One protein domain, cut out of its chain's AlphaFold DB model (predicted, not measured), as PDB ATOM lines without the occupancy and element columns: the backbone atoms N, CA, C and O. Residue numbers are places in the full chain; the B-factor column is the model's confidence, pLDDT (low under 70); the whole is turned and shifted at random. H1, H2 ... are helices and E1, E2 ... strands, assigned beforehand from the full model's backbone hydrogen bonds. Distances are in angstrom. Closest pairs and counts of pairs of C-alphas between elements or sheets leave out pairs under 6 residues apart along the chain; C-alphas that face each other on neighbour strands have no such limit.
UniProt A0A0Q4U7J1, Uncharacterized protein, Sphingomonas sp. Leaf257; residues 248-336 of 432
ATOM      1  N   ARG A 248      14.429 -45.937  57.593       93.38
ATOM      2  CA  ARG A 248      13.534 -44.783  57.433       93.38
ATOM      3  C   ARG A 248      13.719 -44.107  56.079       93.38
ATOM      4  O   ARG A 248      12.816 -43.416  55.626       93.38
ATOM      5  N   TYR A 249      14.840 -44.330  55.402       95.81
ATOM      6  CA  TYR A 249      15.144 -43.768  54.094       95.81
ATOM      7  C   TYR A 249      14.999 -44.808  52.977       95.81
ATOM      8  O   TYR A 249      15.184 -46.014  53.173       95.81
ATOM      9  N   ARG A 250      14.679 -44.334  51.771       95.88
ATOM     10  CA  ARG A 250      14.816 -45.096  50.522       95.88
ATOM     11  C   ARG A 250      15.902 -44.467  49.643       95.88
ATOM     12  O   ARG A 250      16.054 -43.245  49.682       95.88
ATOM     13  N   PRO A 251      16.635 -45.254  48.843       96.31
ATOM     14  CA  PRO A 251      17.522 -44.687  47.835       96.31
ATOM     15  C   PRO A 251      16.703 -43.936  46.773       96.31
ATOM     16  O   PRO A 251      15.535 -44.269  46.519       96.31
ATOM     17  N   LEU A 252      17.297 -42.902  46.178       96.50
ATOM     18  CA  LEU A 252      16.737 -42.267  44.980       96.50
ATOM     19  C   LEU A 252      17.006 -43.147  43.757       96.50
ATOM     20  O   LEU A 252      18.055 -43.784  43.660       96.50
ATOM     21  N   ALA A 253      16.053 -43.179  42.828       96.31
ATOM     22  CA  ALA A 253      16.240 -43.851  41.545       96.31
ATOM     23  C   ALA A 253      17.019 -42.959  40.565       96.31
ATOM     24  O   ALA A 253      16.980 -41.732  40.673       96.31
ATOM     25  N   HIS A 254      17.677 -43.569  39.573       97.12
ATOM     26  CA  HIS A 254      18.322 -42.829  38.488       97.12
ATOM     27  C   HIS A 254      17.340 -41.849  37.826       97.12
ATOM     28  O   HIS A 254      16.232 -42.230  37.444       97.12
ATOM     29  N   GLY A 255      17.750 -40.588  37.689       97.31
ATOM     30  CA  GLY A 255      16.953 -39.536  37.061       97.31
ATOM     31  C   GLY A 255      15.917 -38.872  37.975       97.31
ATOM     32  O   GLY A 255      15.309 -37.882  37.572       97.31
ATOM     33  N   GLU A 256      15.714 -39.362  39.203       97.62
ATOM     34  CA  GLU A 256      14.821 -38.715  40.166       97.62
ATOM     35  C   GLU A 256      15.366 -37.335  40.562       97.62
ATOM     36  O   GLU A 256      16.544 -37.202  40.876       97.62
ATOM     37  N   ILE A 257      14.529 -36.293  40.562       97.88
ATOM     38  CA  ILE A 257      14.984 -34.947  40.937       97.88
ATOM     39  C   ILE A 257      15.293 -34.901  42.433       97.88
ATOM     40  O   ILE A 257      14.434 -35.220  43.265       97.88
ATOM     41  N   ILE A 258      16.511 -34.468  42.753       98.00
ATOM     42  CA  ILE A 258      16.992 -34.302  44.121       98.00
ATOM     43  C   ILE A 258      16.240 -33.134  44.773       98.00
ATOM     44  O   ILE A 258      16.264 -32.003  44.278       98.00
ATOM     45  N   ALA A 259      15.567 -33.413  45.885       97.06
ATOM     46  CA  ALA A 259      14.859 -32.443  46.707       97.06
ATOM     47  C   ALA A 259      15.782 -31.860  47.787       97.06
ATOM     48  O   ALA A 259      16.784 -32.458  48.169       97.06
ATOM     49  N   GLU A 260      15.416 -30.700  48.330       97.00
ATOM     50  CA  GLU A 260      16.176 -30.022  49.392       97.00
ATOM     51  C   GLU A 260      16.309 -30.864  50.672       97.00
ATOM     52  O   GLU A 260      17.314 -30.792  51.374       97.00
ATOM     53  N   THR A 261      15.317 -31.717  50.937       96.31
ATOM     54  CA  THR A 261      15.280 -32.626  52.090       96.31
ATOM     55  C   THR A 261      16.032 -33.939  51.872       96.31
ATOM     56  O   THR A 261      16.041 -34.777  52.773       96.31
ATOM     57  N   ASP A 262      16.588 -34.173  50.683       97.31
ATOM     58  CA  ASP A 262      17.323 -35.405  50.404       97.31
ATOM     59  C   ASP A 262      18.741 -35.336  50.958       97.31
ATOM     60  O   ASP A 262      19.373 -34.277  51.002       97.31
ATOM     61  N   GLU A 263      19.250 -36.499  51.352       97.44
ATOM     62  CA  GLU A 263      20.589 -36.653  51.897       97.44
ATOM     63  C   GLU A 263      21.522 -37.311  50.876       97.44
ATOM     64  O   GLU A 263      21.161 -38.281  50.212       97.44
ATOM     65  N   CYS A 264      22.747 -36.804  50.785       97.25
ATOM     66  CA  CYS A 264      23.838 -37.313  49.968       97.25
ATOM     67  C   CYS A 264      24.924 -37.905  50.871       97.25
ATOM     68  O   CYS A 264      25.359 -37.253  51.825       97.25
ATOM     69  N   ARG A 265      25.410 -39.108  50.545       95.31
ATOM     70  CA  ARG A 265      26.548 -39.721  51.241       95.31
ATOM     71  C   ARG A 265      27.859 -39.053  50.814       95.31
ATOM     72  O   ARG A 265      28.073 -38.812  49.623       95.31
ATOM     73  N   ARG A 266      28.722 -38.740  51.776       93.00
ATOM     74  CA  ARG A 266      30.120 -38.333  51.570       93.00
ATOM     75  C   ARG A 266      31.030 -39.557  51.480       93.00
ATOM     76  O   ARG A 266      30.628 -40.670  51.819       93.00
ATOM     77  N   ASP A 267      32.270 -39.327  51.060       88.88
ATOM     78  CA  ASP A 267      33.288 -40.376  50.926       88.88
ATOM     79  C   ASP A 267      33.697 -40.959  52.291       88.88
ATOM     80  O   ASP A 267      34.049 -42.129  52.386       88.88
ATOM     81  N   ASP A 268      33.552 -40.175  53.366       87.38
ATOM     82  CA  ASP A 268      33.743 -40.605  54.761       87.38
ATOM     83  C   ASP A 268      32.549 -41.400  55.338       87.38
ATOM     84  O   ASP A 268      32.564 -41.798  56.503       87.38
ATOM     85  N   GLY A 269      31.498 -41.623  54.541       88.81
ATOM     86  CA  GLY A 269      30.287 -42.343  54.935       88.81
ATOM     87  C   GLY A 269      29.224 -41.499  55.649       88.81
ATOM     88  O   GLY A 269      28.126 -42.007  55.892       88.81
ATOM     89  N   THR A 270      29.490 -40.225  55.951       92.00
ATOM     90  CA  THR A 270      28.506 -39.325  56.574       92.00
ATOM     91  C   THR A 270      27.439 -38.863  55.575       92.00
ATOM     92  O   THR A 270      27.652 -38.862  54.361       92.00
ATOM     93  N   TRP A 271      26.263 -38.479  56.077       94.94
ATOM     94  CA  TRP A 271      25.135 -38.012  55.264       94.94
ATOM     95  C   TRP A 271      24.935 -36.506  55.442       94.94
ATOM     96  O   TRP A 271      24.937 -36.014  56.569       94.94
ATOM     97  N   ILE A 272      24.758 -35.778  54.336       96.62
ATOM     98  CA  ILE A 272      24.508 -34.327  54.330       96.62
ATOM     99  C   ILE A 272      23.316 -33.969  53.442       96.62
ATOM    100  O   ILE A 272      23.111 -34.602  52.412       96.62
ATOM    101  N   THR A 273      22.543 -32.948  53.805       96.69
ATOM    102  CA  THR A 273      21.374 -32.487  53.036       96.69
ATOM    103  C   THR A 273      21.734 -31.424  51.992       96.69
ATOM    104  O   THR A 273      22.776 -30.773  52.081       96.69
ATOM    105  N   GLY A 274      20.869 -31.231  50.990       87.56
ATOM    106  CA  GLY A 274      20.900 -30.044  50.119       87.56
ATOM    107  C   GLY A 274      21.972 -30.018  49.020       87.56
ATOM    108  O   GLY A 274      22.209 -28.975  48.411       87.56
ATOM    109  N   VAL A 275      22.623 -31.143  48.717       93.56
ATOM    110  CA  VAL A 275      23.636 -31.217  47.648       93.56
ATOM    111  C   VAL A 275      22.972 -31.476  46.296       93.56
ATOM    112  O   VAL A 275      22.241 -32.450  46.151       93.56
ATOM    113  N   CYS A 276      23.277 -30.656  45.284       95.81
ATOM    114  CA  CYS A 276      22.774 -30.810  43.908       95.81
ATOM    115  C   CYS A 276      21.237 -30.787  43.780       95.81
ATOM    116  O   CYS A 276      20.675 -31.428  42.893       95.81
ATOM    117  N   VAL A 277      20.551 -30.036  44.645       97.38
ATOM    118  CA  VAL A 277      19.089 -29.867  44.592       97.38
ATOM    119  C   VAL A 277      18.647 -29.400  43.202       97.38
ATOM    120  O   VAL A 277      19.246 -28.502  42.609       97.38
ATOM    121  N   GLY A 278      17.592 -30.022  42.676       97.38
ATOM    122  CA  GLY A 278      17.046 -29.745  41.347       97.38
ATOM    123  C   GLY A 278      17.733 -30.489  40.197       97.38
ATOM    124  O   GLY A 278      17.197 -30.495  39.091       97.38
ATOM    125  N   GLN A 279      18.873 -31.145  40.437       97.94
ATOM    126  CA  GLN A 279      19.514 -32.015  39.450       97.94
ATOM    127  C   GLN A 279      18.908 -33.431  39.487       97.94
ATOM    128  O   GLN A 279      18.400 -33.856  40.531       97.94
ATOM    129  N   PRO A 280      18.946 -34.177  38.369       97.75
ATOM    130  CA  PRO A 280      18.609 -35.595  38.364       97.75
ATOM    131  C   PRO A 280      19.639 -36.401  39.165       97.75
ATOM    132  O   PRO A 280      20.846 -36.224  39.000       97.75
ATOM    133  N   ALA A 281      19.163 -37.311  40.013       97.25
ATOM    134  CA  ALA A 281      20.012 -38.204  40.780       97.25
ATOM    135  C   ALA A 281      20.787 -39.146  39.841       97.25
ATOM    136  O   ALA A 281      20.208 -39.692  38.889       97.25
ATOM    137  N   PRO A 282      22.090 -39.358  40.087       96.56
ATOM    138  CA  PRO A 282      22.876 -40.304  39.314       96.56
ATOM    139  C   PRO A 282      22.385 -41.736  39.556       96.56
ATOM    140  O   PRO A 282      21.671 -42.012  40.519       96.56
ATOM    141  N   ASP A 283      22.747 -42.657  38.664       93.50
ATOM    142  CA  ASP A 283      22.398 -44.066  38.854       93.50
ATOM    143  C   ASP A 283      23.173 -44.643  40.057       93.50
ATOM    144  O   ASP A 283      24.411 -44.649  40.015       93.50
ATOM    145  N   PRO A 284      22.476 -45.111  41.115       86.88
ATOM    146  CA  PRO A 284      23.109 -45.648  42.316       86.88
ATOM    147  C   PRO A 284      23.857 -46.970  42.088       86.88
ATOM    148  O   PRO A 284      24.590 -47.394  42.978       86.88
ATOM    149  N   ALA A 285      23.693 -47.636  40.938       84.19
ATOM    150  CA  ALA A 285      24.427 -48.859  40.608       84.19
ATOM    151  C   ALA A 285      25.917 -48.615  40.291       84.19
ATOM    152  O   ALA A 285      26.711 -49.555  40.334       84.19
ATOM    153  N   TYR A 286      26.313 -47.374  39.991       83.69
ATOM    154  CA  TYR A 286      27.700 -47.025  39.678       83.69
ATOM    155  C   TYR A 286      28.440 -46.540  40.927       83.69
ATOM    156  O   TYR A 286      28.066 -45.546  41.545       83.69
ATOM    157  N   THR A 287      29.537 -47.214  41.271       79.75
ATOM    158  CA  THR A 287      30.322 -46.963  42.494       79.75
ATOM    159  C   THR A 287      31.005 -45.596  42.534       79.75
ATOM    160  O   THR A 287      31.316 -45.110  43.617       79.75
ATOM    161  N   SER A 288      31.226 -44.964  41.380       81.31
ATOM    162  CA  SER A 288      31.801 -43.618  41.273       81.31
ATOM    163  C   SER A 288      30.792 -42.501  41.553       81.31
ATOM    164  O   SER A 288      31.181 -41.343  41.710       81.31
ATOM    165  N   HIS A 289      29.495 -42.813  41.595       86.94
ATOM    166  CA  HIS A 289      28.454 -41.822  41.804       86.94
ATOM    167  C   HIS A 289      28.117 -41.647  43.284       86.94
ATOM    168  O   HIS A 289      28.102 -42.587  44.080       86.94
ATOM    169  N   ARG A 290      27.782 -40.406  43.649       92.88
ATOM    170  CA  ARG A 290      27.252 -40.091  44.977       92.88
ATOM    171  C   ARG A 290      25.923 -40.813  45.191       92.88
ATOM    172  O   ARG A 290      25.055 -40.804  44.320       92.88
ATOM    173  N   VAL A 291      25.750 -41.388  46.377       95.69
ATOM    174  CA  VAL A 291      24.511 -42.065  46.773       95.69
ATOM    175  C   VAL A 291      23.583 -41.060  47.442       95.69
ATOM    176  O   VAL A 291      23.967 -40.417  48.421       95.69
ATOM    177  N   TYR A 292      22.353 -40.965  46.942       97.31
ATOM    178  CA  TYR A 292      21.304 -40.116  47.501       97.31
ATOM    179  C   TYR A 292      20.212 -40.957  48.162       97.31
ATOM    180  O   TYR A 292      19.858 -42.037  47.676       97.31
ATOM    181  N   ARG A 293      19.634 -40.444  49.250       97.00
ATOM    182  CA  ARG A 293      18.493 -41.054  49.933       97.00
ATOM    183  C   ARG A 293      17.436 -40.021  50.311       97.00
ATOM    184  O   ARG A 293      17.750 -38.886  50.653       97.00
ATOM    185  N   ARG A 294      16.175 -40.450  50.287       96.94
ATOM    186  CA  ARG A 294      15.006 -39.658  50.682       96.94
ATOM    187  C   ARG A 294      14.340 -40.316  51.871       96.94
ATOM    188  O   ARG A 294      14.142 -41.535  51.861       96.94
ATOM    189  N   LEU A 295      13.975 -39.526  52.878       96.06
ATOM    190  CA  LEU A 295      13.181 -40.024  53.995       96.06
ATOM    191  C   LEU A 295      11.875 -40.583  53.418       96.06
ATOM    192  O   LEU A 295      11.169 -39.886  52.685       96.06
ATOM    193  N   LYS A 296      11.556 -41.849  53.701       95.12
ATOM    194  CA  LYS A 296      10.219 -42.377  53.432       95.12
ATOM    195  C   LYS A 296       9.307 -41.475  54.235       95.12
ATOM    196  O   LYS A 296       9.446 -41.436  55.458       95.12
ATOM    197  N   SER A 297       8.465 -40.685  53.564       82.00
ATOM    198  CA  SER A 297       7.503 -39.852  54.275       82.00
ATOM    199  C   SER A 297       6.872 -40.735  55.345       82.00
ATOM    200  O   SER A 297       6.490 -41.863  54.998       82.00
ATOM    201  N   PRO A 298       6.806 -40.294  56.620       60.47
ATOM    202  CA  PRO A 298       5.928 -40.976  57.550       60.47
ATOM    203  C   PRO A 298       4.616 -41.038  56.792       60.47
ATOM    204  O   PRO A 298       4.192 -40.011  56.248       60.47
ATOM    205  N   ALA A 299       4.091 -42.245  56.580       49.94
ATOM    206  CA  ALA A 299       2.774 -42.378  55.998       49.94
ATOM    207  C   ALA A 299       1.921 -41.417  56.818       49.94
ATOM    208  O   ALA A 299       1.785 -41.627  58.020       49.94
ATOM    209  N   VAL A 300       1.525 -40.286  56.221       46.78
ATOM    210  CA  VAL A 300       0.607 -39.347  56.855       46.78
ATOM    211  C   VAL A 300      -0.536 -40.252  57.226       46.78
ATOM    212  O   VAL A 300      -1.078 -40.841  56.286       46.78
ATOM    213  N   ASP A 301      -0.726 -40.482  58.534       40.03
ATOM    214  CA  ASP A 301      -1.548 -41.554  59.094       40.03
ATOM    215  C   ASP A 301      -2.640 -41.879  58.106       40.03
ATOM    216  O   ASP A 301      -3.448 -40.992  57.811       40.03
ATOM    217  N   ALA A 302      -2.520 -43.056  57.477       43.38
ATOM    218  CA  ALA A 302      -3.324 -43.430  56.330       43.38
ATOM    219  C   ALA A 302      -4.743 -42.954  56.602       43.38
ATOM    220  O   ALA A 302      -5.368 -43.438  57.548       43.38
ATOM    221  N   VAL A 303      -5.199 -41.956  55.832       47.66
ATOM    222  CA  VAL A 303      -6.597 -41.538  55.829       47.66
ATOM    223  C   VAL A 303      -7.369 -42.851  55.809       47.66
ATOM    224  O   VAL A 303      -7.140 -43.631  54.873       47.66
ATOM    225  N   PRO A 304      -8.129 -43.190  56.872       46.97
ATOM    226  CA  PRO A 304      -8.685 -44.525  57.008       46.97
ATOM    227  C   PRO A 304      -9.403 -44.823  55.704       46.97
ATOM    228  O   PRO A 304     -10.092 -43.945  55.187       46.97
ATOM    229  N   ALA A 305      -9.181 -46.010  55.137       50.66
ATOM    230  CA  ALA A 305      -9.513 -46.335  53.744       50.66
ATOM    231  C   ALA A 305     -10.962 -45.987  53.318       50.66
ATOM    232  O   ALA A 305     -11.254 -45.934  52.128       50.66
ATOM    233  N   GLY A 306     -11.852 -45.688  54.270       52.72
ATOM    234  CA  GLY A 306     -13.175 -45.116  54.040       52.72
ATOM    235  C   GLY A 306     -13.241 -43.660  53.538       52.72
ATOM    236  O   GLY A 306     -14.211 -43.351  52.857       52.72
ATOM    237  N   GLU A 307     -12.273 -42.767  53.794       48.72
ATOM    238  CA  GLU A 307     -12.394 -41.338  53.400       48.72
ATOM    239  C   GLU A 307     -11.984 -41.071  51.934       48.72
ATOM    240  O   GLU A 307     -12.543 -40.195  51.274       48.72
ATOM    241  N   VAL A 308     -11.066 -41.870  51.374       53.09
ATOM    242  CA  VAL A 308     -10.687 -41.797  49.943       53.09
ATOM    243  C   VAL A 308     -11.742 -42.476  49.050       53.09
ATOM    244  O   VAL A 308     -12.002 -42.038  47.924       53.09
ATOM    245  N   ASP A 309     -12.421 -43.497  49.581       58.94
ATOM    246  CA  ASP A 309     -13.552 -44.180  48.939       58.94
ATOM    247  C   ASP A 309     -14.752 -43.231  48.754       58.94
ATOM    248  O   ASP A 309     -15.426 -43.260  47.726       58.94
ATOM    249  N   THR A 310     -14.963 -42.290  49.683       56.38
ATOM    250  CA  THR A 310     -16.092 -41.346  49.624       56.38
ATOM    251  C   THR A 310     -15.972 -40.355  48.458       56.38
ATOM    252  O   THR A 310     -16.950 -40.099  47.759       56.38
ATOM    253  N   TYR A 311     -14.774 -39.816  48.208       50.75
ATOM    254  CA  TYR A 311     -14.540 -38.841  47.132       50.75
ATOM    255  C   TYR A 311     -14.576 -39.493  45.741       50.75
ATOM    256  O   TYR A 311     -15.134 -38.931  44.797       50.75
ATOM    257  N   THR A 312     -14.033 -40.708  45.629       59.03
ATOM    258  CA  THR A 312     -14.022 -41.473  44.375       59.03
ATOM    259  C   THR A 312     -15.432 -41.948  44.000       59.03
ATOM    260  O   THR A 312     -15.811 -41.860  42.835       59.03
ATOM    261  N   ARG A 313     -16.250 -42.361  44.983       56.38
ATOM    262  CA  ARG A 313     -17.673 -42.694  44.779       56.38
ATOM    263  C   ARG A 313     -18.544 -41.479  44.463       56.38
ATOM    264  O   ARG A 313     -19.420 -41.575  43.610       56.38
ATOM    265  N   TRP A 314     -18.270 -40.323  45.072       60.22
ATOM    266  CA  TRP A 314     -18.969 -39.074  44.747       60.22
ATOM    267  C   TRP A 314     -18.689 -38.609  43.308       60.22
ATOM    268  O   TRP A 314     -19.620 -38.275  42.580       60.22
ATOM    269  N   LEU A 315     -17.428 -38.665  42.855       58.78
ATOM    270  CA  LEU A 315     -17.076 -38.392  41.452       58.78
ATOM    271  C   LEU A 315     -17.668 -39.421  40.472       58.78
ATOM    272  O   LEU A 315     -17.887 -39.092  39.308       58.78
ATOM    273  N   ALA A 316     -17.947 -40.641  40.937       67.50
ATOM    274  CA  ALA A 316     -18.602 -41.695  40.163       67.50
ATOM    275  C   ALA A 316     -20.144 -41.605  40.155       67.50
ATOM    276  O   ALA A 316     -20.787 -42.443  39.525       67.50
ATOM    277  N   GLY A 317     -20.740 -40.600  40.808       55.31
ATOM    278  CA  GLY A 317     -22.188 -40.369  40.787       55.31
ATOM    279  C   GLY A 317     -23.003 -41.283  41.707       55.31
ATOM    280  O   GLY A 317     -24.183 -41.501  41.451       55.31
ATOM    281  N   ASP A 318     -22.399 -41.830  42.764       56.19
ATOM    282  CA  ASP A 318     -23.115 -42.649  43.746       56.19
ATOM    283  C   ASP A 318     -23.977 -41.769  44.676       56.19
ATOM    284  O   ASP A 318     -23.471 -41.069  45.558       56.19
ATOM    285  N   GLU A 319     -25.297 -41.785  44.465       50.78
ATOM    286  CA  GLU A 319     -26.287 -40.974  45.195       50.78
ATOM    287  C   GLU A 319     -26.548 -41.452  46.642       50.78
ATOM    288  O   GLU A 319     -27.379 -40.874  47.343       50.78
ATOM    289  N   THR A 320     -25.856 -42.493  47.124       53.47
ATOM    290  CA  THR A 320     -26.147 -43.119  48.430       53.47
ATOM    291  C   THR A 320     -25.316 -42.607  49.617       53.47
ATOM    292  O   THR A 320     -25.443 -43.124  50.730       53.47
ATOM    293  N   LEU A 321     -24.494 -41.568  49.441       48.00
ATOM    294  CA  LEU A 321     -23.625 -41.050  50.506       48.00
ATOM    295  C   LEU A 321     -24.303 -39.992  51.404       48.00
ATOM    296  O   LEU A 321     -25.085 -39.170  50.921       48.00
ATOM    297  N   PRO A 322     -23.982 -39.953  52.716       50.53
ATOM    298  CA  PRO A 322     -24.490 -38.928  53.618       50.53
ATOM    299  C   PRO A 322     -23.968 -37.556  53.186       50.53
ATOM    300  O   PRO A 322     -22.764 -37.343  53.043       50.53
ATOM    301  N   THR A 323     -24.885 -36.611  52.984       61.16
ATOM    302  CA  THR A 323     -24.577 -35.216  52.656       61.16
ATOM    303  C   THR A 323     -23.589 -34.642  53.669       61.16
ATOM    304  O   THR A 323     -23.926 -34.528  54.850       61.16
ATOM    305  N   LEU A 324     -22.395 -34.246  53.207       65.00
ATOM    306  CA  LEU A 324     -21.504 -33.374  53.972       65.00
ATOM    307  C   LEU A 324     -22.331 -32.213  54.522       65.00
ATOM    308  O   LEU A 324     -23.104 -31.589  53.786       65.00
ATOM    309  N   SER A 325     -22.176 -31.904  55.809       78.62
ATOM    310  CA  SER A 325     -22.819 -30.710  56.338       78.62
ATOM    311  C   SER A 325     -22.278 -29.492  55.582       78.62
ATOM    312  O   SER A 325     -21.110 -29.450  55.178       78.62
ATOM    313  N   ARG A 326     -23.116 -28.468  55.389       63.00
ATOM    314  CA  ARG A 326     -22.711 -27.211  54.733       63.00
ATOM    315  C   ARG A 326     -21.416 -26.644  55.329       63.00
ATOM    316  O   ARG A 326     -20.607 -26.061  54.619       63.00
ATOM    317  N   GLU A 327     -21.203 -26.847  56.626       69.38
ATOM    318  CA  GLU A 327     -20.008 -26.405  57.336       69.38
ATOM    319  C   GLU A 327     -18.749 -27.198  56.946       69.38
ATOM    320  O   GLU A 327     -17.684 -26.610  56.761       69.38
ATOM    321  N   GLN A 328     -18.860 -28.517  56.752       75.12
ATOM    322  CA  GLN A 328     -17.754 -29.355  56.272       75.12
ATOM    323  C   GLN A 328     -17.356 -28.987  54.838       75.12
ATOM    324  O   GLN A 328     -16.165 -28.843  54.553       75.12
ATOM    325  N   TYR A 329     -18.341 -28.744  53.966       73.31
ATOM    326  CA  TYR A 329     -18.103 -28.285  52.595       73.31
ATOM    327  C   TYR A 329     -17.370 -26.935  52.561       73.31
ATOM    328  O   TYR A 329     -16.350 -26.795  51.887       73.31
ATOM    329  N   LEU A 330     -17.821 -25.958  53.354       73.12
ATOM    330  CA  LEU A 330     -17.191 -24.634  53.410       73.12
ATOM    331  C   LEU A 330     -15.760 -24.687  53.969       73.12
ATOM    332  O   LEU A 330     -14.886 -23.969  53.484       73.12
ATOM    333  N   ARG A 331     -15.477 -25.564  54.945       73.38
ATOM    334  CA  ARG A 331     -14.111 -25.770  55.464       73.38
ATOM    335  C   ARG A 331     -13.184 -26.397  54.427       73.38
ATOM    336  O   ARG A 331     -12.004 -26.054  54.391       73.38
ATOM    337  N   PHE A 332     -13.694 -27.318  53.615       75.12
ATOM    338  CA  PHE A 332     -12.937 -27.911  52.516       75.12
ATOM    339  C   PHE A 332     -12.649 -26.873  51.424       75.12
ATOM    340  O   PHE A 332     -11.495 -26.695  51.032       75.12
ATOM    341  N   GLN A 333     -13.670 -26.117  51.011       76.81
ATOM    342  CA  GLN A 333     -13.541 -25.060  50.010       76.81
ATOM    343  C   GLN A 333     -12.526 -23.992  50.444       76.81
ATOM    344  O   GLN A 333     -11.615 -23.671  49.689       76.81
ATOM    345  N   ALA A 334     -12.576 -23.545  51.704       76.38
ATOM    346  CA  ALA A 334     -11.622 -22.574  52.242       76.38
ATOM    347  C   ALA A 334     -10.163 -23.072  52.239       76.38
ATOM    348  O   ALA A 334      -9.241 -22.276  52.044       76.38
ATOM    349  N   ARG A 335      -9.927 -24.378  52.443       73.50
ATOM    350  CA  ARG A 335      -8.581 -24.974  52.352       73.50
ATOM    351  C   ARG A 335      -8.095 -25.050  50.909       73.50
ATOM    352  O   ARG A 335      -6.945 -24.704  50.649       73.50
ATOM    353  N   SER A 336      -8.968 -25.463  49.992       70.50
ATOM    354  CA  SER A 336      -8.658 -25.529  48.562       70.50
ATOM    355  C   SER A 336      -8.332 -24.140  48.003       70.50
ATOM    356  O   SER A 336      -7.279 -23.945  47.400       70.50
TER     357      SER A 336
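AT A GLANCE: This is residues 248 to 336 of the 432 residues of an uncharacterized protein of Sphingomonas sp. Leaf257 (UniProt A0A0Q4U7J1). What is the shape? With little regular structure, a small four-stranded sheet with loops at one end is joined by a thin arm, residues 296 to 305, to two separate helices at the other. What builds it? The 89 printed residues run E1, E2, E3, E4, H1, H2, class mixed, with 34 in named elements; the antiparallel sheet runs E1 E4 E2 E3. How large? Extended: radius of gyration of the C-alphas 20.8 A, spans 59 by 24 by 22 A.

HOW THE PARTS SIT: Which strands pair? E1, residues 249 to 251, is antiparallel to E4, residues 292 to 295, with N 250 and O 294 within hydrogen-bond range at 2.9 A. E4 is antiparallel to E2, residues 263 to 265, with N 263 and O 293 at 2.9 A. E2 and E3, residues 271 to 273, form a hairpin, with N 264 and O 272 at 2.8 A. And the helices? H1, residues 306 to 315, and H2, residues 326 to 336, are apart and not on the sheet. Every O i to N i+4 pair is within range in H2, 5 of 6 in H1.

IN THESE COORDINATES: Where does E1 begin? C-alpha 249 is at (15.144, -43.768, 54.094). Where does H2 end? C-alpha 336 is at (-8.658, -25.529, 48.562); H2 is 15.4 A long, H1 14.8 A.

THE WHOLE: Any cut? The printed part has no cut; links E1 to E2 and E3 to E4 are long. Where is confidence low? Residues 298 to 324 and 326 to 327 have pLDDT under 70.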